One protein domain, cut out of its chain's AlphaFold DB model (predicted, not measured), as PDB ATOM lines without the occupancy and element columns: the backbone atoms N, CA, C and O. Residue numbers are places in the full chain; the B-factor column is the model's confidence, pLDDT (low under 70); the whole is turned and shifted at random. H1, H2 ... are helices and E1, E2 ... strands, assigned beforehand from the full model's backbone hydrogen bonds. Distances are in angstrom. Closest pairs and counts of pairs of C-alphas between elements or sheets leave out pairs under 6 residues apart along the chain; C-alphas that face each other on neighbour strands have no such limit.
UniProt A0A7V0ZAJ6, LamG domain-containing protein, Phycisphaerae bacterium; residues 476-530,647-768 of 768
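AT A GLANCE: This is residues 476 to 530 and 647 to 768 of the 768 residues of the protein "LamG domain-containing protein" of Phycisphaerae bacterium (UniProt A0A7V0ZAJ6). A curled wall of five parallel strands has two long helices, H6 and H7, side by side over one face. H1 and H2 lie toward the E2 edge of this wall, and H3, H4 and H5 toward its E3 edge, with H3 packing slantwise on H6. The printed part has 177 residues, with the order E1 H1 E2 H2 E3 H3 H4 H5 E4 H6 E5 H7 and class mixed; the sheet runs E2 E1 E5 E4 E3. It is compact, with a radius of gyration of the C-alphas of 16.5 A and spans of 47 by 40 by 28 A.

IN THESE COORDINATES: E1, residues 476 to 480, begins at C-alpha 476 (-4.238, 38.583, -1.629). H1 is residues 492 to 498, E2 505 to 508 and H2 520 to 527. After the cut come E3, residues 647 to 650, H3, 658 to 668, 15.4 A long, H4, 670 to 680, 15.1 A long, and H5, 684 to 687. E4, residues 688 to 693, measures 15.3 A and begins at C-alpha 688 (5.338, 39.672, 0.216). H6, residues 706 to 719, is 20.0 A long, and E5, residues 728 to 732, is 13.1 A long. H7, residues 739 to 754, is 21.3 A long and ends at C-alpha 754 (-11.675, 45.636, -1.764).

HOW THE PARTS SIT: The sheet is strongly twisted, with edge strands E2 and E3. N 507 and O 479 are 3.0 A apart between E2 and E1, N 729 and O 476 2.8 A between E1 and E5, N 692 and O 730 2.8 A between E5 and E4, and N 648 and O 689 2.8 A between E4 and E3, each within hydrogen-bond range. Three strand-helix-strand units, parallel neighbour strands with helices between, are E1 H1 E2 and E4 H6 E5, both with right-handed crossovers, and E3 H3 H4 H5 E4. H6 and H7 on one face make two layers with the sheet. H7 is over E1 and E5 at a height over the sheet of 10.0 A. It runs along the strands, at 6 degrees to E1 on the local plane. H6 and H7 touch at a shallow tilt of 21 degrees, the same way; their closest C-alphas, of Ala 718 and Tyr 752, are 6.4 A apart. H3 touches H6 at a steep tilt of 50 degrees, closest at the C-alphas of Ile 665 and Gln 713, 6.4 A. H4 touches H5, closest at the C-alphas of Ala 677 and Thr 684, 5.4 A. H4 only grazes the sheet, with residues 672 to 677. H2 only grazes it, with residues 521 to 525. H1 is close to but not clearly touching H7, with the C-alphas of His 498 and Ile 743, their closest, 5.9 A apart. H1 and H2 are apart. Every O i to N i+4 pair is within hydrogen-bond range in H1, H2, H3, H4, H6 and H7; H5 is too short for one.

THE WHOLE: The C-alphas of Asp 518 and Thr 657, the two farthest apart, are 48.3 A apart. Residues 531 to 646 are not printed, and C-alphas 530 and 647 are 18.1 A apart across this cut. The links E1 to H1, E2 to H2 and E4 to H6 are long. Residues 755 to 768, up to the chain's last residue, hold no named element. Mean pLDDT of the printed part is 82.2; it is under 70 at residues 481 to 491, 509 to 519, 695 to 700 and 735.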
ATOM      1  N   THR A 476      -3.829  39.850  -2.244       96.50
ATOM      2  CA  THR A 476      -4.238  38.583  -1.629       96.50
ATOM      3  C   THR A 476      -4.732  38.875  -0.215       96.50
ATOM      4  O   THR A 476      -3.993  39.438   0.584       96.50
ATOM      5  N   LEU A 477      -5.975  38.518   0.078       96.19
ATOM      6  CA  LEU A 477      -6.615  38.689   1.376       96.19
ATOM      7  C   LEU A 477      -6.792  37.292   1.955       96.19
ATOM      8  O   LEU A 477      -7.731  36.568   1.598       96.19
ATOM      9  N   THR A 478      -5.807  36.888   2.752       92.12
ATOM     10  CA  THR A 478      -5.691  35.526   3.260       92.12
ATOM     11  C   THR A 478      -6.342  35.420   4.626       92.12
ATOM     12  O   THR A 478      -6.050  36.214   5.523       92.12
ATOM     13  N   PHE A 479      -7.181  34.403   4.795       87.12
ATOM     14  CA  PHE A 479      -7.672  33.983   6.098       87.12
ATOM     15  C   PHE A 479      -7.102  32.607   6.452       87.12
ATOM     16  O   PHE A 479      -7.303  31.626   5.727       87.12
ATOM     17  N   GLY A 480      -6.376  32.535   7.567       78.75
ATOM     18  CA  GLY A 480      -5.913  31.276   8.131       78.75
ATOM     19  C   GLY A 480      -6.968  30.675   9.043       78.75
ATOM     20  O   GLY A 480      -7.266  31.234  10.098       78.75
ATOM     21  N   HIS A 481      -7.533  29.524   8.670       63.34
ATOM     22  CA  HIS A 481      -8.447  28.835   9.571       63.34
ATOM     23  C   HIS A 481      -7.662  27.968  10.560       63.34
ATOM     24  O   HIS A 481      -7.271  26.837  10.266       63.34
ATOM     25  N   TYR A 482      -7.491  28.505  11.766       58.56
ATOM     26  CA  TYR A 482      -6.955  27.791  12.921       58.56
ATOM     27  C   TYR A 482      -8.118  27.439  13.869       58.56
ATOM     28  O   TYR A 482      -8.903  28.335  14.192       58.56
ATOM     29  N   PRO A 483      -8.259  26.190  14.357       50.31
ATOM     30  CA  PRO A 483      -9.342  25.756  15.261       50.31
ATOM     31  C   PRO A 483      -9.198  26.311  16.696       50.31
ATOM     32  O   PRO A 483      -9.554  25.670  17.682       50.31
ATOM     33  N   HIS A 484      -8.609  27.496  16.841       54.88
ATOM     34  CA  HIS A 484      -8.194  28.071  18.116       54.88
ATOM     35  C   HIS A 484      -9.037  29.279  18.545       54.88
ATOM     36  O   HIS A 484      -8.824  29.808  19.633       54.88
ATOM     37  N   VAL A 485     -10.024  29.700  17.749       59.62
ATOM     38  CA  VAL A 485     -10.973  30.739  18.174       59.62
ATOM     39  C   VAL A 485     -11.862  30.166  19.281       59.62
ATOM     40  O   VAL A 485     -12.548  29.167  19.088       59.62
ATOM     41  N   GLN A 486     -11.838  30.771  20.470       56.06
ATOM     42  CA  GLN A 486     -12.612  30.259  21.606       56.06
ATOM     43  C   GLN A 486     -14.130  30.337  21.346       56.06
ATOM     44  O   GLN A 486     -14.655  31.411  21.047       56.06
ATOM     45  N   GLY A 487     -14.836  29.217  21.563       52.00
ATOM     46  CA  GLY A 487     -16.291  29.169  21.768       52.00
ATOM     47  C   GLY A 487     -17.160  29.088  20.512       52.00
ATOM     48  O   GLY A 487     -18.084  29.891  20.376       52.00
ATOM     49  N   THR A 488     -16.903  28.152  19.596       47.72
ATOM     50  CA  THR A 488     -17.659  28.127  18.337       47.72
ATOM     51  C   THR A 488     -18.434  26.848  18.068       47.72
ATOM     52  O   THR A 488     -19.655  26.917  18.094       47.72
ATOM     53  N   GLY A 489     -17.812  25.700  17.812       52.56
ATOM     54  CA  GLY A 489     -18.555  24.649  17.103       52.56
ATOM     55  C   GLY A 489     -18.947  25.120  15.689       52.56
ATOM     56  O   GLY A 489     -19.150  26.306  15.452       52.56
ATOM     57  N   ASN A 490     -18.955  24.189  14.735       52.66
ATOM     58  CA  ASN A 490     -19.178  24.395  13.295       52.66
ATOM     59  C   ASN A 490     -18.984  25.844  12.771       52.66
ATOM     60  O   ASN A 490     -19.935  26.556  12.456       52.66
ATOM     61  N   ASP A 491     -17.719  26.271  12.661       69.00
ATOM     62  CA  ASP A 491     -17.304  27.636  12.286       69.00
ATOM     63  C   ASP A 491     -17.717  28.085  10.871       69.00
ATOM     64  O   ASP A 491     -17.539  29.249  10.515       69.00
ATOM     65  N   HIS A 492     -18.288  27.191  10.061       70.75
ATOM     66  CA  HIS A 492     -18.648  27.454   8.667       70.75
ATOM     67  C   HIS A 492     -19.649  28.595   8.510       70.75
ATOM     68  O   HIS A 492     -19.436  29.465   7.670       70.75
ATOM     69  N   GLU A 493     -20.718  28.614   9.311       77.06
ATOM     70  CA  GLU A 493     -21.744  29.666   9.237       77.06
ATOM     71  C   GLU A 493     -21.155  31.026   9.619       77.06
ATOM     72  O   GLU A 493     -21.352  32.007   8.908       77.06
ATOM     73  N   PHE A 494     -20.339  31.066  10.676       79.88
ATOM     74  CA  PHE A 494     -19.646  32.277  11.114       79.88
ATOM     75  C   PHE A 494     -18.693  32.815  10.038       79.88
ATOM     76  O   PHE A 494     -18.680  34.015   9.758       79.88
ATOM     77  N   LEU A 495     -17.885  31.940   9.428       80.44
ATOM     78  CA  LEU A 495     -16.981  32.348   8.357       80.44
ATOM     79  C   LEU A 495     -17.768  32.803   7.129       80.44
ATOM     80  O   LEU A 495     -17.424  33.837   6.563       80.44
ATOM     81  N   ALA A 496     -18.813  32.077   6.728       80.81
ATOM     82  CA  ALA A 496     -19.663  32.457   5.604       80.81
ATOM     83  C   ALA A 496     -20.316  33.829   5.817       80.81
ATOM     84  O   ALA A 496     -20.317  34.643   4.900       80.81
ATOM     85  N   GLU A 497     -20.804  34.105   7.027       85.25
ATOM     86  CA  GLU A 497     -21.475  35.363   7.361       85.25
ATOM     87  C   GLU A 497     -20.511  36.558   7.443       85.25
ATOM     88  O   GLU A 497     -20.879  37.679   7.088       85.25
ATOM     89  N   HIS A 498     -19.283  36.356   7.930       86.44
ATOM     90  CA  HIS A 498     -18.430  37.483   8.325       86.44
ATOM     91  C   HIS A 498     -17.077  37.577   7.628       86.44
ATOM     92  O   HIS A 498     -16.502  38.663   7.602       86.44
ATOM     93  N   VAL A 499     -16.542  36.476   7.101       85.75
ATOM     94  CA  VAL A 499     -15.141  36.396   6.659       85.75
ATOM     95  C   VAL A 499     -15.034  36.095   5.177       85.75
ATOM     96  O   VAL A 499     -14.331  36.812   4.463       85.75
ATOM     97  N   LEU A 500     -15.714  35.042   4.714       86.06
ATOM     98  CA  LEU A 500     -15.480  34.452   3.405       86.06
ATOM     99  C   LEU A 500     -15.612  35.514   2.325       86.06
ATOM    100  O   LEU A 500     -14.647  35.704   1.602       86.06
ATOM    101  N   ASP A 501     -16.696  36.282   2.255       88.81
ATOM    102  CA  ASP A 501     -16.895  37.302   1.212       88.81
ATOM    103  C   ASP A 501     -15.744  38.308   1.057       88.81
ATOM    104  O   ASP A 501     -15.517  38.800  -0.049       88.81
ATOM    105  N   GLN A 502     -14.971  38.548   2.121       91.69
ATOM    106  CA  GLN A 502     -13.868  39.510   2.135       91.69
ATOM    107  C   GLN A 502     -12.499  38.880   1.830       91.69
ATOM    108  O   GLN A 502     -11.546  39.602   1.542       91.69
ATOM    109  N   ALA A 503     -12.385  37.550   1.869       92.12
ATOM    110  CA  ALA A 503     -11.150  36.811   1.624       92.12
ATOM    111  C   ALA A 503     -11.114  36.203   0.212       92.12
ATOM    112  O   ALA A 503     -12.125  35.763  -0.331       92.12
ATOM    113  N   ASN A 504      -9.921  36.114  -0.375       94.19
ATOM    114  CA  ASN A 504      -9.701  35.438  -1.664       94.19
ATOM    115  C   ASN A 504      -8.784  34.216  -1.563       94.19
ATOM    116  O   ASN A 504      -8.686  33.425  -2.506       94.19
ATOM    117  N   ARG A 505      -8.167  34.011  -0.398       92.25
ATOM    118  CA  ARG A 505      -7.342  32.846  -0.107       92.25
ATOM    119  C   ARG A 505      -7.647  32.299   1.280       92.25
ATOM    120  O   ARG A 505      -7.751  33.060   2.238       92.25
ATOM    121  N   LEU A 506      -7.723  30.977   1.381       88.00
ATOM    122  CA  LEU A 506      -7.765  30.266   2.652       88.00
ATOM    123  C   LEU A 506      -6.481  29.482   2.862       88.00
ATOM    124  O   LEU A 506      -5.968  28.854   1.932       88.00
ATOM    125  N   ILE A 507      -6.007  29.478   4.101       84.19
ATOM    126  CA  ILE A 507      -5.037  28.498   4.575       84.19
ATOM    127  C   ILE A 507      -5.801  27.452   5.382       84.19
ATOM    128  O   ILE A 507      -6.499  27.781   6.342       84.19
ATOM    129  N   THR A 508      -5.687  26.192   4.966       76.25
ATOM    130  CA  THR A 508      -6.376  25.052   5.587       76.25
ATOM    131  C   THR A 508      -5.395  23.904   5.816       76.25
ATOM    132  O   THR A 508      -4.467  23.726   5.033       76.25
ATOM    133  N   GLY A 509      -5.556  23.144   6.901       65.88
ATOM    134  CA  GLY A 509      -4.680  22.012   7.236       65.88
ATOM    135  C   GLY A 509      -5.420  20.675   7.274       65.88
ATOM    136  O   GLY A 509      -6.649  20.633   7.302       65.88
ATOM    137  N   ASN A 510      -4.663  19.578   7.346       51.69
ATOM    138  CA  ASN A 510      -5.188  18.204   7.325       51.69
ATOM    139  C   ASN A 510      -5.879  17.747   8.636       51.69
ATOM    140  O   ASN A 510      -6.477  16.677   8.677       51.69
ATOM    141  N   TYR A 511      -5.817  18.546   9.712       47.12
ATOM    142  CA  TYR A 511      -6.440  18.237  11.014       47.12
ATOM    143  C   TYR A 511      -7.902  18.706  11.144       47.12
ATOM    144  O   TYR A 511      -8.598  18.256  12.050       47.12
ATOM    145  N   ASN A 512      -8.390  19.566  10.241       50.72
ATOM    146  CA  ASN A 512      -9.786  20.013  10.235       50.72
ATOM    147  C   ASN A 512     -10.617  19.094   9.328       50.72
ATOM    148  O   ASN A 512     -10.792  19.375   8.140       50.72
ATOM    149  N   GLN A 513     -11.137  17.997   9.884       47.28
ATOM    150  CA  GLN A 513     -12.018  17.078   9.148       47.28
ATOM    151  C   GLN A 513     -13.285  17.779   8.611       47.28
ATOM    152  O   GLN A 513     -13.791  17.391   7.563       47.28
ATOM    153  N   ASP A 514     -13.718  18.882   9.232       47.19
ATOM    154  CA  ASP A 514     -14.957  19.592   8.877       47.19
ATOM    155  C   ASP A 514     -14.897  20.358   7.536       47.19
ATOM    156  O   ASP A 514     -15.936  20.644   6.945       47.19
ATOM    157  N   TYR A 515     -13.696  20.668   7.021       50.84
ATOM    158  CA  TYR A 515     -13.484  21.338   5.718       50.84
ATOM    159  C   TYR A 515     -12.835  20.419   4.672       50.84
ATOM    160  O   TYR A 515     -12.581  20.844   3.545       50.84
ATOM    161  N   ASN A 516     -12.582  19.162   5.045       51.91
ATOM    162  CA  ASN A 516     -12.265  18.057   4.138       51.91
ATOM    163  C   ASN A 516     -13.549  17.413   3.572       51.91
ATOM    164  O   ASN A 516     -13.502  16.288   3.089       51.91
ATOM    165  N   THR A 517     -14.706  18.084   3.651       54.53
ATOM    166  CA  THR A 517     -15.905  17.616   2.950       54.53
ATOM    167  C   THR A 517     -15.814  18.040   1.486       54.53
ATOM    168  O   THR A 517     -15.590  19.217   1.193       54.53
ATOM    169  N   ASP A 518     -16.019  17.086   0.575       54.41
ATOM    170  CA  ASP A 518     -15.829  17.217  -0.883       54.41
ATOM    171  C   ASP A 518     -16.555  18.426  -1.526       54.41
ATOM    172  O   ASP A 518     -16.254  18.832  -2.645       54.41
ATOM    173  N   ASN A 519     -17.504  19.056  -0.822       67.75
ATOM    174  CA  ASN A 519     -18.323  20.145  -1.353       67.75
ATOM    175  C   ASN A 519     -17.849  21.566  -1.001       67.75
ATOM    176  O   ASN A 519     -18.116  22.473  -1.785       67.75
ATOM    177  N   PHE A 520     -17.192  21.828   0.140       75.62
ATOM    178  CA  PHE A 520     -16.829  23.217   0.495       75.62
ATOM    179  C   PHE A 520     -15.690  23.747  -0.379       75.62
ATOM    180  O   PHE A 520     -15.797  24.835  -0.940       75.62
ATOM    181  N   ARG A 521     -14.602  22.979  -0.511       74.06
ATOM    182  CA  ARG A 521     -13.430  23.398  -1.293       74.06
ATOM    183  C   ARG A 521     -13.738  23.480  -2.774       74.06
ATOM    184  O   ARG A 521     -13.352  24.461  -3.397       74.06
ATOM    185  N   THR A 522     -14.504  22.522  -3.288       75.38
ATOM    186  CA  THR A 522     -15.066  22.578  -4.638       75.38
ATOM    187  C   THR A 522     -15.869  23.862  -4.842       75.38
ATOM    188  O   THR A 522     -15.602  24.599  -5.780       75.38
ATOM    189  N   LYS A 523     -16.773  24.240  -3.924       78.50
ATOM    190  CA  LYS A 523     -17.490  25.530  -4.017       78.50
ATOM    191  C   LYS A 523     -16.550  26.738  -3.962       78.50
ATOM    192  O   LYS A 523     -16.676  27.661  -4.762       78.50
ATOM    193  N   TRP A 524     -15.589  26.742  -3.044       83.19
ATOM    194  CA  TRP A 524     -14.616  27.825  -2.893       83.19
ATOM    195  C   TRP A 524     -13.757  28.025  -4.151       83.19
ATOM    196  O   TRP A 524     -13.583  29.151  -4.619       83.19
ATOM    197  N   ALA A 525     -13.246  26.937  -4.723       80.75
ATOM    198  CA  ALA A 525     -12.399  26.966  -5.906       80.75
ATOM    199  C   ALA A 525     -13.219  27.141  -7.192       80.75
ATOM    200  O   ALA A 525     -13.020  28.116  -7.916       80.75
ATOM    201  N   ASP A 526     -14.170  26.247  -7.453       77.00
ATOM    202  CA  ASP A 526     -14.844  26.135  -8.748       77.00
ATOM    203  C   ASP A 526     -16.032  27.089  -8.896       77.00
ATOM    204  O   ASP A 526     -16.281  27.578  -9.999       77.00
ATOM    205  N   GLU A 527     -16.764  27.396  -7.815       75.38
ATOM    206  CA  GLU A 527     -17.888  28.346  -7.877       75.38
ATOM    207  C   GLU A 527     -17.433  29.783  -7.579       75.38
ATOM    208  O   GLU A 527     -17.780  30.713  -8.313       75.38
ATOM    209  N   MET A 528     -16.634  29.984  -6.525       80.62
ATOM    210  CA  MET A 528     -16.213  31.326  -6.099       80.62
ATOM    211  C   MET A 528     -14.927  31.808  -6.784       80.62
ATOM    212  O   MET A 528     -14.677  33.017  -6.791       80.62
ATOM    213  N   GLY A 529     -14.143  30.914  -7.397       83.00
ATOM    214  CA  GLY A 529     -12.891  31.252  -8.083       83.00
ATOM    215  C   GLY A 529     -11.730  31.566  -7.143       83.00
ATOM    216  O   GLY A 529     -10.878  32.383  -7.497       83.00
ATOM    217  N   ARG A 530     -11.721  30.996  -5.931       88.88
ATOM    218  CA  ARG A 530     -10.809  31.376  -4.843       88.88
ATOM    219  C   ARG A 530      -9.741  30.319  -4.558       88.88
ATOM    220  O   ARG A 530      -9.855  29.170  -4.969       88.88
ATOM    221  N   ALA A 647       5.322  34.638   3.060       95.88
ATOM    222  CA  ALA A 647       4.481  35.077   4.174       95.88
ATOM    223  C   ALA A 647       5.369  35.570   5.321       95.88
ATOM    224  O   ALA A 647       6.069  34.777   5.937       95.88
ATOM    225  N   TRP A 648       5.388  36.877   5.580       94.88
ATOM    226  CA  TRP A 648       6.243  37.498   6.591       94.88
ATOM    227  C   TRP A 648       5.466  37.842   7.855       94.88
ATOM    228  O   TRP A 648       4.617  38.734   7.860       94.88
ATOM    229  N   GLU A 649       5.796  37.145   8.937       89.69
ATOM    230  CA  GLU A 649       5.180  37.335  10.240       89.69
ATOM    231  C   GLU A 649       5.707  38.565  10.970       89.69
ATOM    232  O   GLU A 649       6.903  38.694  11.263       89.69
ATOM    233  N   VAL A 650       4.773  39.444  11.347       86.56
ATOM    234  CA  VAL A 650       5.079  40.644  12.117       86.56
ATOM    235  C   VAL A 650       4.256  40.700  13.398       86.56
ATOM    236  O   VAL A 650       3.051  40.953  13.407       86.56
ATOM    237  N   TYR A 651       4.955  40.554  14.523       82.19
ATOM    238  CA  TYR A 651       4.403  40.871  15.836       82.19
ATOM    239  C   TYR A 651       4.392  42.380  16.078       82.19
ATOM    240  O   TYR A 651       5.450  43.022  16.133       82.19
ATOM    241  N   LEU A 652       3.185  42.906  16.274       82.25
ATOM    242  CA  LEU A 652       2.904  44.284  16.657       82.25
ATOM    243  C   LEU A 652       2.228  44.294  18.028       82.25
ATOM    244  O   LEU A 652       1.425  43.421  18.351       82.25
ATOM    245  N   PHE A 653       2.570  45.283  18.850       78.38
ATOM    246  CA  PHE A 653       2.034  45.419  20.203       78.38
ATOM    247  C   PHE A 653       1.427  46.807  20.380       78.38
ATOM    248  O   PHE A 653       2.024  47.804  19.959       78.38
ATOM    249  N   ASP A 654       0.253  46.853  21.003       79.56
ATOM    250  CA  ASP A 654      -0.427  48.082  21.387       79.56
ATOM    251  C   ASP A 654       0.424  48.895  22.375       79.56
ATOM    252  O   ASP A 654       1.311  48.374  23.057       79.56
ATOM    253  N   ARG A 655       0.197  50.212  22.418       78.81
ATOM    254  CA  ARG A 655       1.006  51.157  23.202       78.81
ATOM    255  C   ARG A 655       0.122  52.117  23.973       78.81
ATOM    256  O   ARG A 655      -1.058  52.248  23.703       78.81
ATOM    257  N   GLU A 656       0.686  52.852  24.924       75.25
ATOM    258  CA  GLU A 656      -0.101  53.721  25.809       75.25
ATOM    259  C   GLU A 656      -0.690  54.948  25.099       75.25
ATOM    260  O   GLU A 656      -1.542  55.641  25.658       75.25
ATOM    261  N   THR A 657      -0.210  55.274  23.896       76.00
ATOM    262  CA  THR A 657      -0.712  56.388  23.084       76.00
ATOM    263  C   THR A 657      -0.707  56.026  21.605       76.00
ATOM    264  O   THR A 657       0.125  55.238  21.158       76.00
ATOM    265  N   GLU A 658      -1.591  56.672  20.847       79.38
ATOM    266  CA  GLU A 658      -1.741  56.489  19.400       79.38
ATOM    267  C   GLU A 658      -0.419  56.674  18.646       79.38
ATOM    268  O   GLU A 658      -0.066  55.854  17.812       79.38
ATOM    269  N   GLY A 659       0.377  57.697  18.967       74.81
ATOM    270  CA  GLY A 659       1.628  57.892  18.233       74.81
ATOM    271  C   GLY A 659       2.757  56.932  18.638       74.81
ATOM    272  O   GLY A 659       3.543  56.565  17.773       74.81
ATOM    273  N   ARG A 660       2.789  56.397  19.874       74.12
ATOM    274  CA  ARG A 660       3.693  55.265  20.205       74.12
ATOM    275  C   ARG A 660       3.343  54.026  19.395       74.12
ATOM    276  O   ARG A 660       4.234  53.292  18.965       74.12
ATOM    277  N   ALA A 661       2.043  53.779  19.232       80.62
ATOM    278  CA  ALA A 661       1.551  52.687  18.412       80.62
ATOM    279  C   ALA A 661       1.954  52.901  16.951       80.62
ATOM    280  O   ALA A 661       2.506  51.986  16.355       80.62
ATOM    281  N   TRP A 662       1.788  54.116  16.421       82.19
ATOM    282  CA  TRP A 662       2.219  54.466  15.066       82.19
ATOM    283  C   TRP A 662       3.721  54.228  14.848       82.19
ATOM    284  O   TRP A 662       4.066  53.544  13.895       82.19
ATOM    285  N   VAL A 663       4.607  54.684  15.746       74.31
ATOM    286  CA  VAL A 663       6.065  54.443  15.616       74.31
ATOM    287  C   VAL A 663       6.372  52.953  15.645       74.31
ATOM    288  O   VAL A 663       7.102  52.446  14.805       74.31
ATOM    289  N   THR A 664       5.753  52.220  16.576       77.56
ATOM    290  CA  THR A 664       5.941  50.765  16.647       77.56
ATOM    291  C   THR A 664       5.495  50.084  15.353       77.56
ATOM    292  O   THR A 664       6.150  49.144  14.923       77.56
ATOM    293  N   ILE A 665       4.402  50.540  14.739       85.94
ATOM    294  CA  ILE A 665       3.921  50.033  13.451       85.94
ATOM    295  C   ILE A 665       4.909  50.401  12.338       85.94
ATOM    296  O   ILE A 665       5.331  49.506  11.618       85.94
ATOM    297  N   ASN A 666       5.338  51.663  12.238       84.56
ATOM    298  CA  ASN A 666       6.290  52.126  11.226       84.56
ATOM    299  C   ASN A 666       7.613  51.352  11.282       84.56
ATOM    300  O   ASN A 666       8.020  50.750  10.294       84.56
ATOM    301  N   ASP A 667       8.239  51.291  12.456       79.25
ATOM    302  CA  ASP A 667       9.538  50.638  12.650       79.25
ATOM    303  C   ASP A 667       9.491  49.132  12.365       79.25
ATOM    304  O   ASP A 667      10.501  48.517  12.029       79.25
ATOM    305  N   ARG A 668       8.333  48.498  12.582       83.88
ATOM    306  CA  ARG A 668       8.154  47.047  12.422       83.88
ATOM    307  C   ARG A 668       7.607  46.665  11.053       83.88
ATOM    308  O   ARG A 668       7.770  45.513  10.669       83.88
ATOM    309  N   LEU A 669       6.974  47.598  10.349       90.81
ATOM    310  CA  LEU A 669       6.427  47.400   9.014       90.81
ATOM    311  C   LEU A 669       7.271  48.133   7.972       90.81
ATOM    312  O   LEU A 669       8.012  47.470   7.254       90.81
ATOM    313  N   ALA A 670       7.148  49.457   7.859       88.81
ATOM    314  CA  ALA A 670       7.759  50.236   6.779       88.81
ATOM    315  C   ALA A 670       9.288  50.088   6.753       88.81
ATOM    316  O   ALA A 670       9.839  49.641   5.749       88.81
ATOM    317  N   ASP A 671       9.958  50.335   7.882       85.94
ATOM    318  CA  ASP A 671      11.423  50.270   7.961       85.94
ATOM    319  C   ASP A 671      11.955  48.853   7.656       85.94
ATOM    320  O   ASP A 671      12.982  48.685   6.999       85.94
ATOM    321  N   GLN A 672      11.243  47.808   8.100       89.50
ATOM    322  CA  GLN A 672      11.639  46.423   7.818       89.50
ATOM    323  C   GLN A 672      11.319  46.001   6.380       89.50
ATOM    324  O   GLN A 672      12.054  45.192   5.815       89.50
ATOM    325  N   MET A 673      10.259  46.539   5.768       93.75
ATOM    326  CA  MET A 673       9.973  46.322   4.350       93.75
ATOM    327  C   MET A 673      11.062  46.945   3.468       93.75
ATOM    328  O   MET A 673      11.487  46.316   2.499       93.75
ATOM    329  N   ASP A 674      11.579  48.122   3.832       91.06
ATOM    330  CA  ASP A 674      12.728  48.729   3.154       91.06
ATOM    331  C   ASP A 674      13.980  47.846   3.256       91.06
ATOM    332  O   ASP A 674      14.678  47.638   2.259       91.06
ATOM    333  N   ASP A 675      14.254  47.265   4.427       89.69
ATOM    334  CA  ASP A 675      15.360  46.316   4.597       89.69
ATOM    335  C   ASP A 675      15.165  45.047   3.756       89.69
ATOM    336  O   ASP A 675      16.102  44.596   3.086       89.69
ATOM    337  N   TRP A 676      13.943  44.514   3.708       93.56
ATOM    338  CA  TRP A 676      13.579  43.404   2.832       93.56
ATOM    339  C   TRP A 676      13.804  43.735   1.354       93.56
ATOM    340  O   TRP A 676      14.469  42.976   0.645       93.56
ATOM    341  N   ALA A 677      13.298  44.874   0.880       93.81
ATOM    342  CA  ALA A 677      13.451  45.307  -0.505       93.81
ATOM    343  C   ALA A 677      14.919  45.585  -0.866       93.81
ATOM    344  O   ALA A 677      15.364  45.262  -1.969       93.81
ATOM    345  N   ARG A 678      15.702  46.125   0.072       93.06
ATOM    346  CA  ARG A 678      17.138  46.373  -0.096       93.06
ATOM    347  C   ARG A 678      17.941  45.076  -0.208       93.06
ATOM    348  O   ARG A 678      18.843  45.003  -1.038       93.06
ATOM    349  N   VAL A 679      17.644  44.076   0.622       91.44
ATOM    350  CA  VAL A 679      18.417  42.822   0.688       91.44
ATOM    351  C   VAL A 679      17.956  41.800  -0.357       91.44
ATOM    352  O   VAL A 679      18.786  41.199  -1.038       91.44
ATOM    353  N   CYS A 680      16.647  41.604  -0.520       94.25
ATOM    354  CA  CYS A 680      16.080  40.599  -1.427       94.25
ATOM    355  C   CYS A 680      15.691  41.171  -2.804       94.25
ATOM    356  O   CYS A 680      15.431  40.412  -3.738       94.25
ATOM    357  N   GLY A 681      15.720  42.495  -2.970       92.56
ATOM    358  CA  GLY A 681      15.469  43.190  -4.232       92.56
ATOM    359  C   GLY A 681      14.089  43.859  -4.308       92.56
ATOM    360  O   GLY A 681      13.202  43.585  -3.498       92.56
ATOM    361  N   PRO A 682      13.853  44.715  -5.318       87.06
ATOM    362  CA  PRO A 682      12.653  45.557  -5.394       87.06
ATOM    363  C   PRO A 682      11.351  44.775  -5.624       87.06
ATOM    364  O   PRO A 682      10.275  45.270  -5.310       87.06
ATOM    365  N   LYS A 683      11.426  43.541  -6.144       92.81
ATOM    366  CA  LYS A 683      10.253  42.666  -6.319       92.81
ATOM    367  C   LYS A 683       9.745  42.060  -5.009       92.81
ATOM    368  O   LYS A 683       8.703  41.410  -5.023       92.81
ATOM    369  N   THR A 684      10.460  42.250  -3.900       96.00
ATOM    370  CA  THR A 684      10.083  41.682  -2.603       96.00
ATOM    371  C   THR A 684       8.685  42.129  -2.190       96.00
ATOM    372  O   THR A 684       7.860  41.278  -1.888       96.00
ATOM    373  N   VAL A 685       8.367  43.426  -2.295       95.44
ATOM    374  CA  VAL A 685       7.043  43.970  -1.933       95.44
ATOM    375  C   VAL A 685       5.923  43.299  -2.740       95.44
ATOM    376  O   VAL A 685       4.931  42.841  -2.177       95.44
ATOM    377  N   GLU A 686       6.121  43.149  -4.055       94.56
ATOM    378  CA  GLU A 686       5.155  42.531  -4.980       94.56
ATOM    379  C   GLU A 686       4.946  41.022  -4.741       94.56
ATOM    380  O   GLU A 686       4.006  40.450  -5.290       94.56
ATOM    381  N   ASN A 687       5.790  40.379  -3.924       96.06
ATOM    382  CA  ASN A 687       5.694  38.961  -3.560       96.06
ATOM    383  C   ASN A 687       5.484  38.735  -2.049       96.06
ATOM    384  O   ASN A 687       5.307  37.597  -1.623       96.06
ATOM    385  N   MET A 688       5.479  39.790  -1.232       97.25
ATOM    386  CA  MET A 688       5.338  39.672   0.216       97.25
ATOM    387  C   MET A 688       3.868  39.701   0.642       97.25
ATOM    388  O   MET A 688       3.119  40.618   0.300       97.25
ATOM    389  N   ILE A 689       3.468  38.708   1.431       96.69
ATOM    390  CA  ILE A 689       2.242  38.710   2.228       96.69
ATOM    391  C   ILE A 689       2.640  39.126   3.641       96.69
ATOM    392  O   ILE A 689       3.418  38.428   4.287       96.69
ATOM    393  N   VAL A 690       2.127  40.256   4.127       96.69
ATOM    394  CA  VAL A 690       2.348  40.661   5.523       96.69
ATOM    395  C   VAL A 690       1.361  39.911   6.401       96.69
ATOM    396  O   VAL A 690       0.150  40.100   6.273       96.69
ATOM    397  N   VAL A 691       1.878  39.080   7.298       93.38
ATOM    398  CA  VAL A 691       1.073  38.339   8.263       93.38
ATOM    399  C   VAL A 691       0.984  39.158   9.548       93.38
ATOM    400  O   VAL A 691       1.952  39.278  10.309       93.38
ATOM    401  N   LEU A 692      -0.181  39.767   9.770       89.69
ATOM    402  CA  LEU A 692      -0.455  40.576  10.949       89.69
ATOM    403  C   LEU A 692      -0.887  39.677  12.102       89.69
ATOM    404  O   LEU A 692      -1.877  38.944  12.033       89.69
ATOM    405  N   SER A 693      -0.127  39.755  13.190       74.50
ATOM    406  CA  SER A 693      -0.406  38.986  14.388       74.50
ATOM    407  C   SER A 693      -1.429  39.677  15.279       74.50
ATOM    408  O   SER A 693      -1.139  40.696  15.906       74.50
ATOM    409  N   TYR A 694      -2.601  39.063  15.435       70.19
ATOM    410  CA  TYR A 694      -3.592  39.476  16.430       70.19
ATOM    411  C   TYR A 694      -3.459  38.671  17.734       70.19
ATOM    412  O   TYR A 694      -4.444  38.360  18.399       70.19
ATOM    413  N   LEU A 695      -2.221  38.328  18.119       53.50
ATOM    414  CA  LEU A 695      -1.890  37.590  19.348       53.50
ATOM    415  C   LEU A 695      -2.205  38.337  20.653       53.50
ATOM    416  O   LEU A 695      -2.102  37.765  21.745       53.50
ATOM    417  N   THR A 696      -2.499  39.629  20.594       50.47
ATOM    418  CA  THR A 696      -2.683  40.437  21.795       50.47
ATOM    419  C   THR A 696      -4.105  40.316  22.318       50.47
ATOM    420  O   THR A 696      -5.077  40.630  21.638       50.47
ATOM    421  N   ARG A 697      -4.211  39.889  23.580       53.53
ATOM    422  CA  ARG A 697      -5.417  40.077  24.383       53.53
ATOM    423  C   ARG A 697      -5.760  41.571  24.438       53.53
ATOM    424  O   ARG A 697      -4.861  42.393  24.604       53.53
ATOM    425  N   GLU A 698      -7.050  41.900  24.388       56.62
ATOM    426  CA  GLU A 698      -7.600  43.268  24.489       56.62
ATOM    427  C   GLU A 698      -7.224  44.024  25.790       56.62
ATOM    428  O   GLU A 698      -7.599  45.185  25.950       56.62
ATOM    429  N   ASP A 699      -6.528  43.374  26.733       55.06
ATOM    430  CA  ASP A 699      -6.209  43.854  28.081       55.06
ATOM    431  C   ASP A 699      -4.707  44.092  28.345       55.06
ATOM    432  O   ASP A 699      -4.344  44.409  29.481       55.06
ATOM    433  N   ARG A 700      -3.820  43.967  27.340       64.81
ATOM    434  CA  ARG A 700      -2.370  44.159  27.557       64.81
ATOM    435  C   ARG A 700      -2.022  45.582  27.982       64.81
ATOM    436  O   ARG A 700      -1.307  45.757  28.971       64.81
ATOM    437  N   VAL A 701      -2.521  46.589  27.262       70.38
ATOM    438  CA  VAL A 701      -2.425  47.991  27.676       70.38
ATOM    439  C   VAL A 701      -3.796  48.473  28.133       70.38
ATOM    440  O   VAL A 701      -4.770  48.502  27.382       70.38
ATOM    441  N   LYS A 702      -3.871  48.874  29.404       72.50
ATOM    442  CA  LYS A 702      -5.102  49.401  29.994       72.50
ATOM    443  C   LYS A 702      -5.572  50.647  29.225       72.50
ATOM    444  O   LYS A 702      -4.762  51.515  28.901       72.50
ATOM    445  N   ASP A 703      -6.879  50.735  28.986       80.62
ATOM    446  CA  ASP A 703      -7.564  51.887  28.378       80.62
ATOM    447  C   ASP A 703      -7.224  52.151  26.889       80.62
ATOM    448  O   ASP A 703      -7.394  53.268  26.402       80.62
ATOM    449  N   VAL A 704      -6.782  51.130  26.137       85.12
ATOM    450  CA  VAL A 704      -6.577  51.203  24.673       85.12
ATOM    451  C   VAL A 704      -7.752  50.597  23.900       85.12
ATOM    452  O   VAL A 704      -8.286  49.540  24.255       85.12
ATOM    453  N   ASN A 705      -8.159  51.263  22.817       89.44
ATOM    454  CA  ASN A 705      -9.098  50.737  21.834       89.44
ATOM    455  C   ASN A 705      -8.358  49.865  20.812       89.44
ATOM    456  O   ASN A 705      -7.756  50.352  19.856       89.44
ATOM    457  N   TYR A 706      -8.417  48.554  21.031       87.94
ATOM    458  CA  TYR A 706      -7.693  47.579  20.226       87.94
ATOM    459  C   TYR A 706      -8.155  47.529  18.756       87.94
ATOM    460  O   TYR A 706      -7.325  47.340  17.872       87.94
ATOM    461  N   ASN A 707      -9.431  47.811  18.462       90.31
ATOM    462  CA  ASN A 707      -9.917  47.884  17.076       90.31
ATOM    463  C   ASN A 707      -9.265  49.040  16.307       90.31
ATOM    464  O   ASN A 707      -8.894  48.866  15.149       90.31
ATOM    465  N   VAL A 708      -9.055  50.187  16.968       92.19
ATOM    466  CA  VAL A 708      -8.306  51.314  16.387       92.19
ATOM    467  C   VAL A 708      -6.852  50.907  16.144       92.19
ATOM    468  O   VAL A 708      -6.286  51.261  15.117       92.19
ATOM    469  N   PHE A 709      -6.244  50.131  17.050       91.06
ATOM    470  CA  PHE A 709      -4.887  49.622  16.844       91.06
ATOM    471  C   PHE A 709      -4.793  48.670  15.644       91.06
ATOM    472  O   PHE A 709      -3.880  48.834  14.844       91.06
ATOM    473  N   MET A 710      -5.726  47.725  15.484       91.50
ATOM    474  CA  MET A 710      -5.782  46.839  14.309       91.50
ATOM    475  C   MET A 710      -5.958  47.633  13.008       91.50
ATOM    476  O   MET A 710      -5.247  47.395  12.036       91.50
ATOM    477  N   ASP A 711      -6.862  48.614  13.012       94.12
ATOM    478  CA  ASP A 711      -7.112  49.496  11.870       94.12
ATOM    479  C   ASP A 711      -5.850  50.270  11.457       94.12
ATOM    480  O   ASP A 711      -5.476  50.280  10.287       94.12
ATOM    481  N   MET A 712      -5.112  50.821  12.427       92.62
ATOM    482  CA  MET A 712      -3.845  51.512  12.163       92.62
ATOM    483  C   MET A 712      -2.810  50.633  11.444       92.62
ATOM    484  O   MET A 712      -2.043  51.162  10.643       92.62
ATOM    485  N   GLN A 713      -2.767  49.322  11.703       94.00
ATOM    486  CA  GLN A 713      -1.789  48.418  11.078       94.00
ATOM    487  C   GLN A 713      -2.048  48.271   9.577       94.00
ATOM    488  O   GLN A 713      -1.155  48.500   8.763       94.00
ATOM    489  N   ILE A 714      -3.281  47.933   9.198       95.06
ATOM    490  CA  ILE A 714      -3.643  47.750   7.790       95.06
ATOM    491  C   ILE A 714      -3.733  49.085   7.042       95.06
ATOM    492  O   ILE A 714      -3.383  49.136   5.864       95.06
ATOM    493  N   GLN A 715      -4.114  50.180   7.716       94.44
ATOM    494  CA  GLN A 715      -4.072  51.521   7.132       94.44
ATOM    495  C   GLN A 715      -2.647  51.860   6.696       94.44
ATOM    496  O   GLN A 715      -2.438  52.398   5.608       94.44
ATOM    497  N   HIS A 716      -1.666  51.510   7.533       92.88
ATOM    498  CA  HIS A 716      -0.256  51.704   7.230       92.88
ATOM    499  C   HIS A 716       0.130  50.935   5.960       92.88
ATOM    500  O   HIS A 716       0.630  51.542   5.018       92.88
ATOM    501  N   LEU A 717      -0.223  49.645   5.859       96.50
ATOM    502  CA  LEU A 717      -0.008  48.851   4.638       96.50
ATOM    503  C   LEU A 717      -0.697  49.461   3.406       96.50
ATOM    504  O   LEU A 717      -0.142  49.450   2.309       96.50
ATOM    505  N   ALA A 718      -1.897  50.019   3.572       95.94
ATOM    506  CA  ALA A 718      -2.681  50.590   2.483       95.94
ATOM    507  C   ALA A 718      -2.137  51.933   1.965       95.94
ATOM    508  O   ALA A 718      -2.356  52.252   0.798       95.94
ATOM    509  N   THR A 719      -1.451  52.727   2.791       92.38
ATOM    510  CA  THR A 719      -1.171  54.144   2.477       92.38
ATOM    511  C   THR A 719       0.311  54.499   2.360       92.38
ATOM    512  O   THR A 719       0.647  55.476   1.689       92.38
ATOM    513  N   ARG A 720       1.202  53.709   2.963       91.56
ATOM    514  CA  ARG A 720       2.649  53.957   2.984       91.56
ATOM    515  C   ARG A 720       3.338  53.566   1.672       91.56
ATOM    516  O   ARG A 720       3.099  52.464   1.181       91.56
ATOM    517  N   PRO A 721       4.216  54.400   1.091       92.62
ATOM    518  CA  PRO A 721       4.834  54.107  -0.205       92.62
ATOM    519  C   PRO A 721       5.667  52.814  -0.230       92.62
ATOM    520  O   PRO A 721       5.756  52.185  -1.284       92.62
ATOM    521  N   GLU A 722       6.212  52.383   0.911       93.62
ATOM    522  CA  GLU A 722       7.001  51.153   1.072       93.62
ATOM    523  C   GLU A 722       6.211  49.884   0.701       93.62
ATOM    524  O   GLU A 722       6.790  48.861   0.343       93.62
ATOM    525  N   PHE A 723       4.876  49.953   0.739       95.94
ATOM    526  CA  PHE A 723       3.975  48.833   0.449       95.94
ATOM    527  C   PHE A 723       3.293  48.936  -0.917       95.94
ATOM    528  O   PHE A 723       2.382  48.159  -1.212       95.94
ATOM    529  N   PHE A 724       3.691  49.877  -1.775       94.19
ATOM    530  CA  PHE A 724       3.070  50.013  -3.088       94.19
ATOM    531  C   PHE A 724       3.225  48.730  -3.920       94.19
ATOM    532  O   PHE A 724       4.327  48.354  -4.319       94.19
ATOM    533  N   GLY A 725       2.098  48.076  -4.220       88.75
ATOM    534  CA  GLY A 725       2.068  46.815  -4.962       88.75
ATOM    535  C   GLY A 725       2.135  45.555  -4.103       88.75
ATOM    536  O   GLY A 725       2.312  44.482  -4.678       88.75
ATOM    537  N   LEU A 726       1.958  45.667  -2.779       96.44
ATOM    538  CA  LEU A 726       1.988  44.548  -1.834       96.44
ATOM    539  C   LEU A 726       1.207  43.320  -2.340       96.44
ATOM    540  O   LEU A 726       0.085  43.438  -2.858       96.44
ATOM    541  N   ALA A 727       1.801  42.131  -2.198       96.00
ATOM    542  CA  ALA A 727       1.199  40.892  -2.696       96.00
ATOM    543  C   ALA A 727      -0.050  40.497  -1.906       96.00
ATOM    544  O   ALA A 727      -1.021  39.998  -2.485       96.00
ATOM    545  N   GLY A 728      -0.040  40.717  -0.589       96.19
ATOM    546  CA  GLY A 728      -1.158  40.353   0.266       96.19
ATOM    547  C   GLY A 728      -1.035  40.750   1.726       96.19
ATOM    548  O   GLY A 728       0.002  41.220   2.192       96.19
ATOM    549  N   VAL A 729      -2.126  40.498   2.437       96.56
ATOM    550  CA  VAL A 729      -2.232  40.552   3.892       96.56
ATOM    551  C   VAL A 729      -2.801  39.216   4.359       96.56
ATOM    552  O   VAL A 729      -3.637  38.610   3.681       96.56
ATOM    553  N   GLU A 730      -2.311  38.742   5.494       92.81
ATOM    554  CA  GLU A 730      -2.804  37.549   6.168       92.81
ATOM    555  C   GLU A 730      -3.056  37.847   7.643       92.81
ATOM    556  O   GLU A 730      -2.295  38.571   8.285       92.81
ATOM    557  N   GLU A 731      -4.124  37.271   8.182       85.44
ATOM    558  CA  GLU A 731      -4.430  37.341   9.605       85.44
ATOM    559  C   GLU A 731      -3.918  36.089  10.299       85.44
ATOM    560  O   GLU A 731      -4.363  34.979   9.996       85.44
ATOM    561  N   TYR A 732      -3.045  36.271  11.286       80.00
ATOM    562  CA  TYR A 732      -2.669  35.180  12.171       80.00
ATOM    563  C   TYR A 732      -3.649  35.088  13.347       80.00
ATOM    564  O   TYR A 732      -3.716  35.974  14.211       80.00
ATOM    565  N   VAL A 733      -4.398  33.986  13.383       75.81
ATOM    566  CA  VAL A 733      -5.400  33.667  14.407       75.81
ATOM    567  C   VAL A 733      -4.814  32.655  15.396       75.81
ATOM    568  O   VAL A 733      -4.259  31.636  15.000       75.81
ATOM    569  N   SER A 734      -4.958  32.903  16.700       71.50
ATOM    570  CA  SER A 734      -4.438  32.022  17.757       71.50
ATOM    571  C   SER A 734      -5.487  31.676  18.809       71.50
ATOM    572  O   SER A 734      -6.621  32.145  18.760       71.50
ATOM    573  N   HIS A 735      -5.082  30.918  19.833       69.38
ATOM    574  CA  HIS A 735      -5.914  30.595  20.999       69.38
ATOM    575  C   HIS A 735      -6.342  31.813  21.842       69.38
ATOM    576  O   HIS A 735      -7.129  31.678  22.781       69.38
ATOM    577  N   HIS A 736      -5.810  33.003  21.545       71.06
ATOM    578  CA  HIS A 736      -6.241  34.271  22.135       71.06
ATOM    579  C   HIS A 736      -7.293  35.007  21.298       71.06
ATOM    580  O   HIS A 736      -7.917  35.940  21.806       71.06
ATOM    581  N   SER A 737      -7.487  34.615  20.039       76.88
ATOM    582  CA  SER A 737      -8.391  35.291  19.118       76.88
ATOM    583  C   SER A 737      -9.853  35.036  19.483       76.88
ATOM    584  O   SER A 737     -10.256  33.927  19.838       76.88
ATOM    585  N   ARG A 738     -10.664  36.091  19.374       79.31
ATOM    586  CA  ARG A 738     -12.108  36.078  19.642       79.31
ATOM    587  C   ARG A 738     -12.876  36.451  18.375       79.31
ATOM    588  O   ARG A 738     -12.370  37.228  17.565       79.31
ATOM    589  N   LYS A 739     -14.125  35.987  18.246       82.44
ATOM    590  CA  LYS A 739     -15.020  36.315  17.115       82.44
ATOM    591  C   LYS A 739     -15.055  37.815  16.753       82.44
ATOM    592  O   LYS A 739     -14.897  38.114  15.573       82.44
ATOM    593  N   PRO A 740     -15.172  38.770  17.702       86.06
ATOM    594  CA  PRO A 740     -15.176  40.198  17.365       86.06
ATOM    595  C   PRO A 740     -13.898  40.690  16.678       86.06
ATOM    596  O   PRO A 740     -13.981  41.554  15.812       86.06
ATOM    597  N   MET A 741     -12.733  40.127  17.020       85.06
ATOM    598  CA  MET A 741     -11.461  40.485  16.383       85.06
ATOM    599  C   MET A 741     -11.420  39.989  14.937       85.06
ATOM    600  O   MET A 741     -11.030  40.736  14.050       85.06
ATOM    601  N   VAL A 742     -11.882  38.759  14.693       86.50
ATOM    602  CA  VAL A 742     -11.965  38.187  13.339       86.50
ATOM    603  C   VAL A 742     -12.952  38.978  12.471       86.50
ATOM    604  O   VAL A 742     -12.639  39.331  11.340       86.50
ATOM    605  N   ILE A 743     -14.114  39.352  13.023       89.56
ATOM    606  CA  ILE A 743     -15.075  40.232  12.336       89.56
ATOM    607  C   ILE A 743     -14.432  41.588  12.018       89.56
ATOM    608  O   ILE A 743     -14.618  42.123  10.926       89.56
ATOM    609  N   GLN A 744     -13.703  42.173  12.973       91.94
ATOM    610  CA  GLN A 744     -13.037  43.456  12.767       91.94
ATOM    611  C   GLN A 744     -12.014  43.369  11.634       91.94
ATOM    612  O   GLN A 744     -11.978  44.244  10.776       91.94
ATOM    613  N   ALA A 745     -11.215  42.313  11.607       91.12
ATOM    614  CA  ALA A 745     -10.181  42.131  10.609       91.12
ATOM    615  C   ALA A 745     -10.769  41.873   9.199       91.12
ATOM    616  O   ALA A 745     -10.387  42.547   8.240       91.12
ATOM    617  N   ALA A 746     -11.860  41.105   9.094       92.31
ATOM    618  CA  ALA A 746     -12.616  40.973   7.846       92.31
ATOM    619  C   ALA A 746     -13.225  42.306   7.353       92.31
ATOM    620  O   ALA A 746     -13.191  42.615   6.158       92.31
ATOM    621  N   LYS A 747     -13.735  43.158   8.259       96.12
ATOM    622  CA  LYS A 747     -14.187  44.521   7.901       96.12
ATOM    623  C   LYS A 747     -13.040  45.383   7.378       96.12
ATOM    624  O   LYS A 747     -13.233  46.174   6.457       96.12
ATOM    625  N   LEU A 748     -11.849  45.229   7.948       97.12
ATOM    626  CA  LEU A 748     -10.646  45.921   7.505       97.12
ATOM    627  C   LEU A 748     -10.189  45.442   6.116       97.12
ATOM    628  O   LEU A 748      -9.847  46.272   5.273       97.12
ATOM    629  N   TYR A 749     -10.266  44.138   5.829       96.62
ATOM    630  CA  TYR A 749     -10.042  43.579   4.487       96.62
ATOM    631  C   TYR A 749     -10.987  44.175   3.453       96.62
ATOM    632  O   TYR A 749     -10.547  44.594   2.381       96.62
ATOM    633  N   ARG A 750     -12.274  44.284   3.787       97.12
ATOM    634  CA  ARG A 750     -13.250  44.949   2.926       97.12
ATOM    635  C   ARG A 750     -12.868  46.405   2.672       97.12
ATOM    636  O   ARG A 750     -12.690  46.805   1.522       97.12
ATOM    637  N   HIS A 751     -12.708  47.169   3.746       98.31
ATOM    638  CA  HIS A 751     -12.489  48.613   3.707       98.31
ATOM    639  C   HIS A 751     -11.220  49.001   2.931       98.31
ATOM    640  O   HIS A 751     -11.266  49.867   2.058       98.31
ATOM    641  N   TYR A 752     -10.091  48.338   3.197       98.06
ATOM    642  CA  TYR A 752      -8.816  48.654   2.546       98.06
ATOM    643  C   TYR A 752      -8.558  47.825   1.287       98.06
ATOM    644  O   TYR A 752      -8.138  48.373   0.271       98.06
ATOM    645  N   GLY A 753      -8.789  46.513   1.334       96.88
ATOM    646  CA  GLY A 753      -8.403  45.584   0.271       96.88
ATOM    647  C   GLY A 753      -9.355  45.558  -0.925       96.88
ATOM    648  O   GLY A 753      -8.899  45.406  -2.056       96.88
ATOM    649  N   LEU A 754     -10.662  45.731  -0.702       96.81
ATOM    650  CA  LEU A 754     -11.675  45.636  -1.764       96.81
ATOM    651  C   LEU A 754     -12.262  46.996  -2.146       96.81
ATOM    652  O   LEU A 754     -12.464  47.286  -3.328       96.81
ATOM    653  N   GLU A 755     -12.526  47.844  -1.153       97.31
ATOM    654  CA  GLU A 755     -13.110  49.171  -1.358       97.31
ATOM    655  C   GLU A 755     -12.065  50.237  -1.693       97.31
ATOM    656  O   GLU A 755     -12.394  51.193  -2.397       97.31
ATOM    657  N   GLY A 756     -10.808  50.024  -1.296       96.88
ATOM    658  CA  GLY A 756      -9.697  50.912  -1.624       96.88
ATOM    659  C   GLY A 756      -9.658  52.193  -0.792       96.88
ATOM    660  O   GLY A 756      -9.064  53.178  -1.220       96.88
ATOM    661  N   ASN A 757     -10.288  52.204   0.385       97.19
ATOM    662  CA  ASN A 757     -10.295  53.374   1.259       97.19
ATOM    663  C   ASN A 757      -8.897  53.634   1.853       97.19
ATOM    664  O   ASN A 757      -8.071  52.728   1.967       97.19
ATOM    665  N   THR A 758      -8.628  54.881   2.241       92.38
ATOM    666  CA  THR A 758      -7.349  55.318   2.842       92.38
ATOM    667  C   THR A 758      -7.509  55.855   4.266       92.38
ATOM    668  O   THR A 758      -6.581  55.798   5.073       92.38
ATOM    669  N   GLU A 759      -8.697  56.355   4.598       91.25
ATOM    670  CA  GLU A 759      -9.054  56.827   5.934       91.25
ATOM    671  C   GLU A 759      -9.349  55.664   6.879       91.25
ATOM    672  O   GLU A 759      -9.909  54.664   6.443       91.25
ATOM    673  N   ARG A 760      -9.088  55.830   8.181       91.75
ATOM    674  CA  ARG A 760      -9.438  54.823   9.196       91.75
ATOM    675  C   ARG A 760     -10.899  54.404   9.145       91.75
ATOM    676  O   ARG A 760     -11.774  55.270   9.051       91.75
ATOM    677  N   LEU A 761     -11.164  53.109   9.273       95.62
ATOM    678  CA  LEU A 761     -12.513  52.583   9.463       95.62
ATOM    679  C   LEU A 761     -13.059  52.993  10.842       95.62
ATOM    680  O   LEU A 761     -14.163  53.527  10.944       95.62
ATOM    681  N   CYS A 762     -12.261  52.807  11.893       93.31
ATOM    682  CA  CYS A 762     -12.565  53.191  13.265       93.31
ATOM    683  C   CYS A 762     -12.423  54.709  13.447       93.31
ATOM    684  O   CYS A 762     -11.363  55.303  13.217       93.31
ATOM    685  N   LYS A 763     -13.510  55.351  13.885       90.19
ATOM    686  CA  LYS A 763     -13.576  56.808  14.120       90.19
ATOM    687  C   LYS A 763     -13.401  57.175  15.593       90.19
ATOM    688  O   LYS A 763     -13.259  58.352  15.926       90.19
ATOM    689  N   GLU A 764     -13.399  56.176  16.466       89.88
ATOM    690  CA  GLU A 764     -13.193  56.295  17.900       89.88
ATOM    691  C   GLU A 764     -11.768  56.770  18.234       89.88
ATOM    692  O   GLU A 764     -10.821  56.535  17.474       89.88
ATOM    693  N   PRO A 765     -11.570  57.430  19.391       86.44
ATOM    694  CA  PRO A 765     -10.231  57.705  19.888       86.44
ATOM    695  C   PRO A 765      -9.473  56.409  20.205       86.44
ATOM    696  O   PRO A 765     -10.045  55.403  20.624       86.44
ATOM    697  N   TYR A 766      -8.147  56.463  20.062       84.56
ATOM    698  CA  TYR A 766      -7.263  55.348  20.409       84.56
ATOM    699  C   TYR A 766      -7.301  54.994  21.906       84.56
ATOM    700  O   TYR A 766      -7.142  53.834  22.274       84.56
ATOM    701  N   LYS A 767      -7.515  55.986  22.780       82.56
ATOM    702  CA  LYS A 767      -7.780  55.756  24.206       82.56
ATOM    703  C   LYS A 767      -9.281  55.609  24.437       82.56
ATOM    704  O   LYS A 767     -10.028  56.440  23.924       82.56
ATOM    705  N   LYS A 768      -9.661  54.569  25.181       74.94
ATOM    706  CA  LYS A 768     -11.042  54.277  25.586       74.94
ATOM    707  C   LYS A 768     -11.608  55.343  26.517       74.94
ATOM    708  O   LYS A 768     -10.816  55.946  27.280       74.94
TER     709      LYS A 768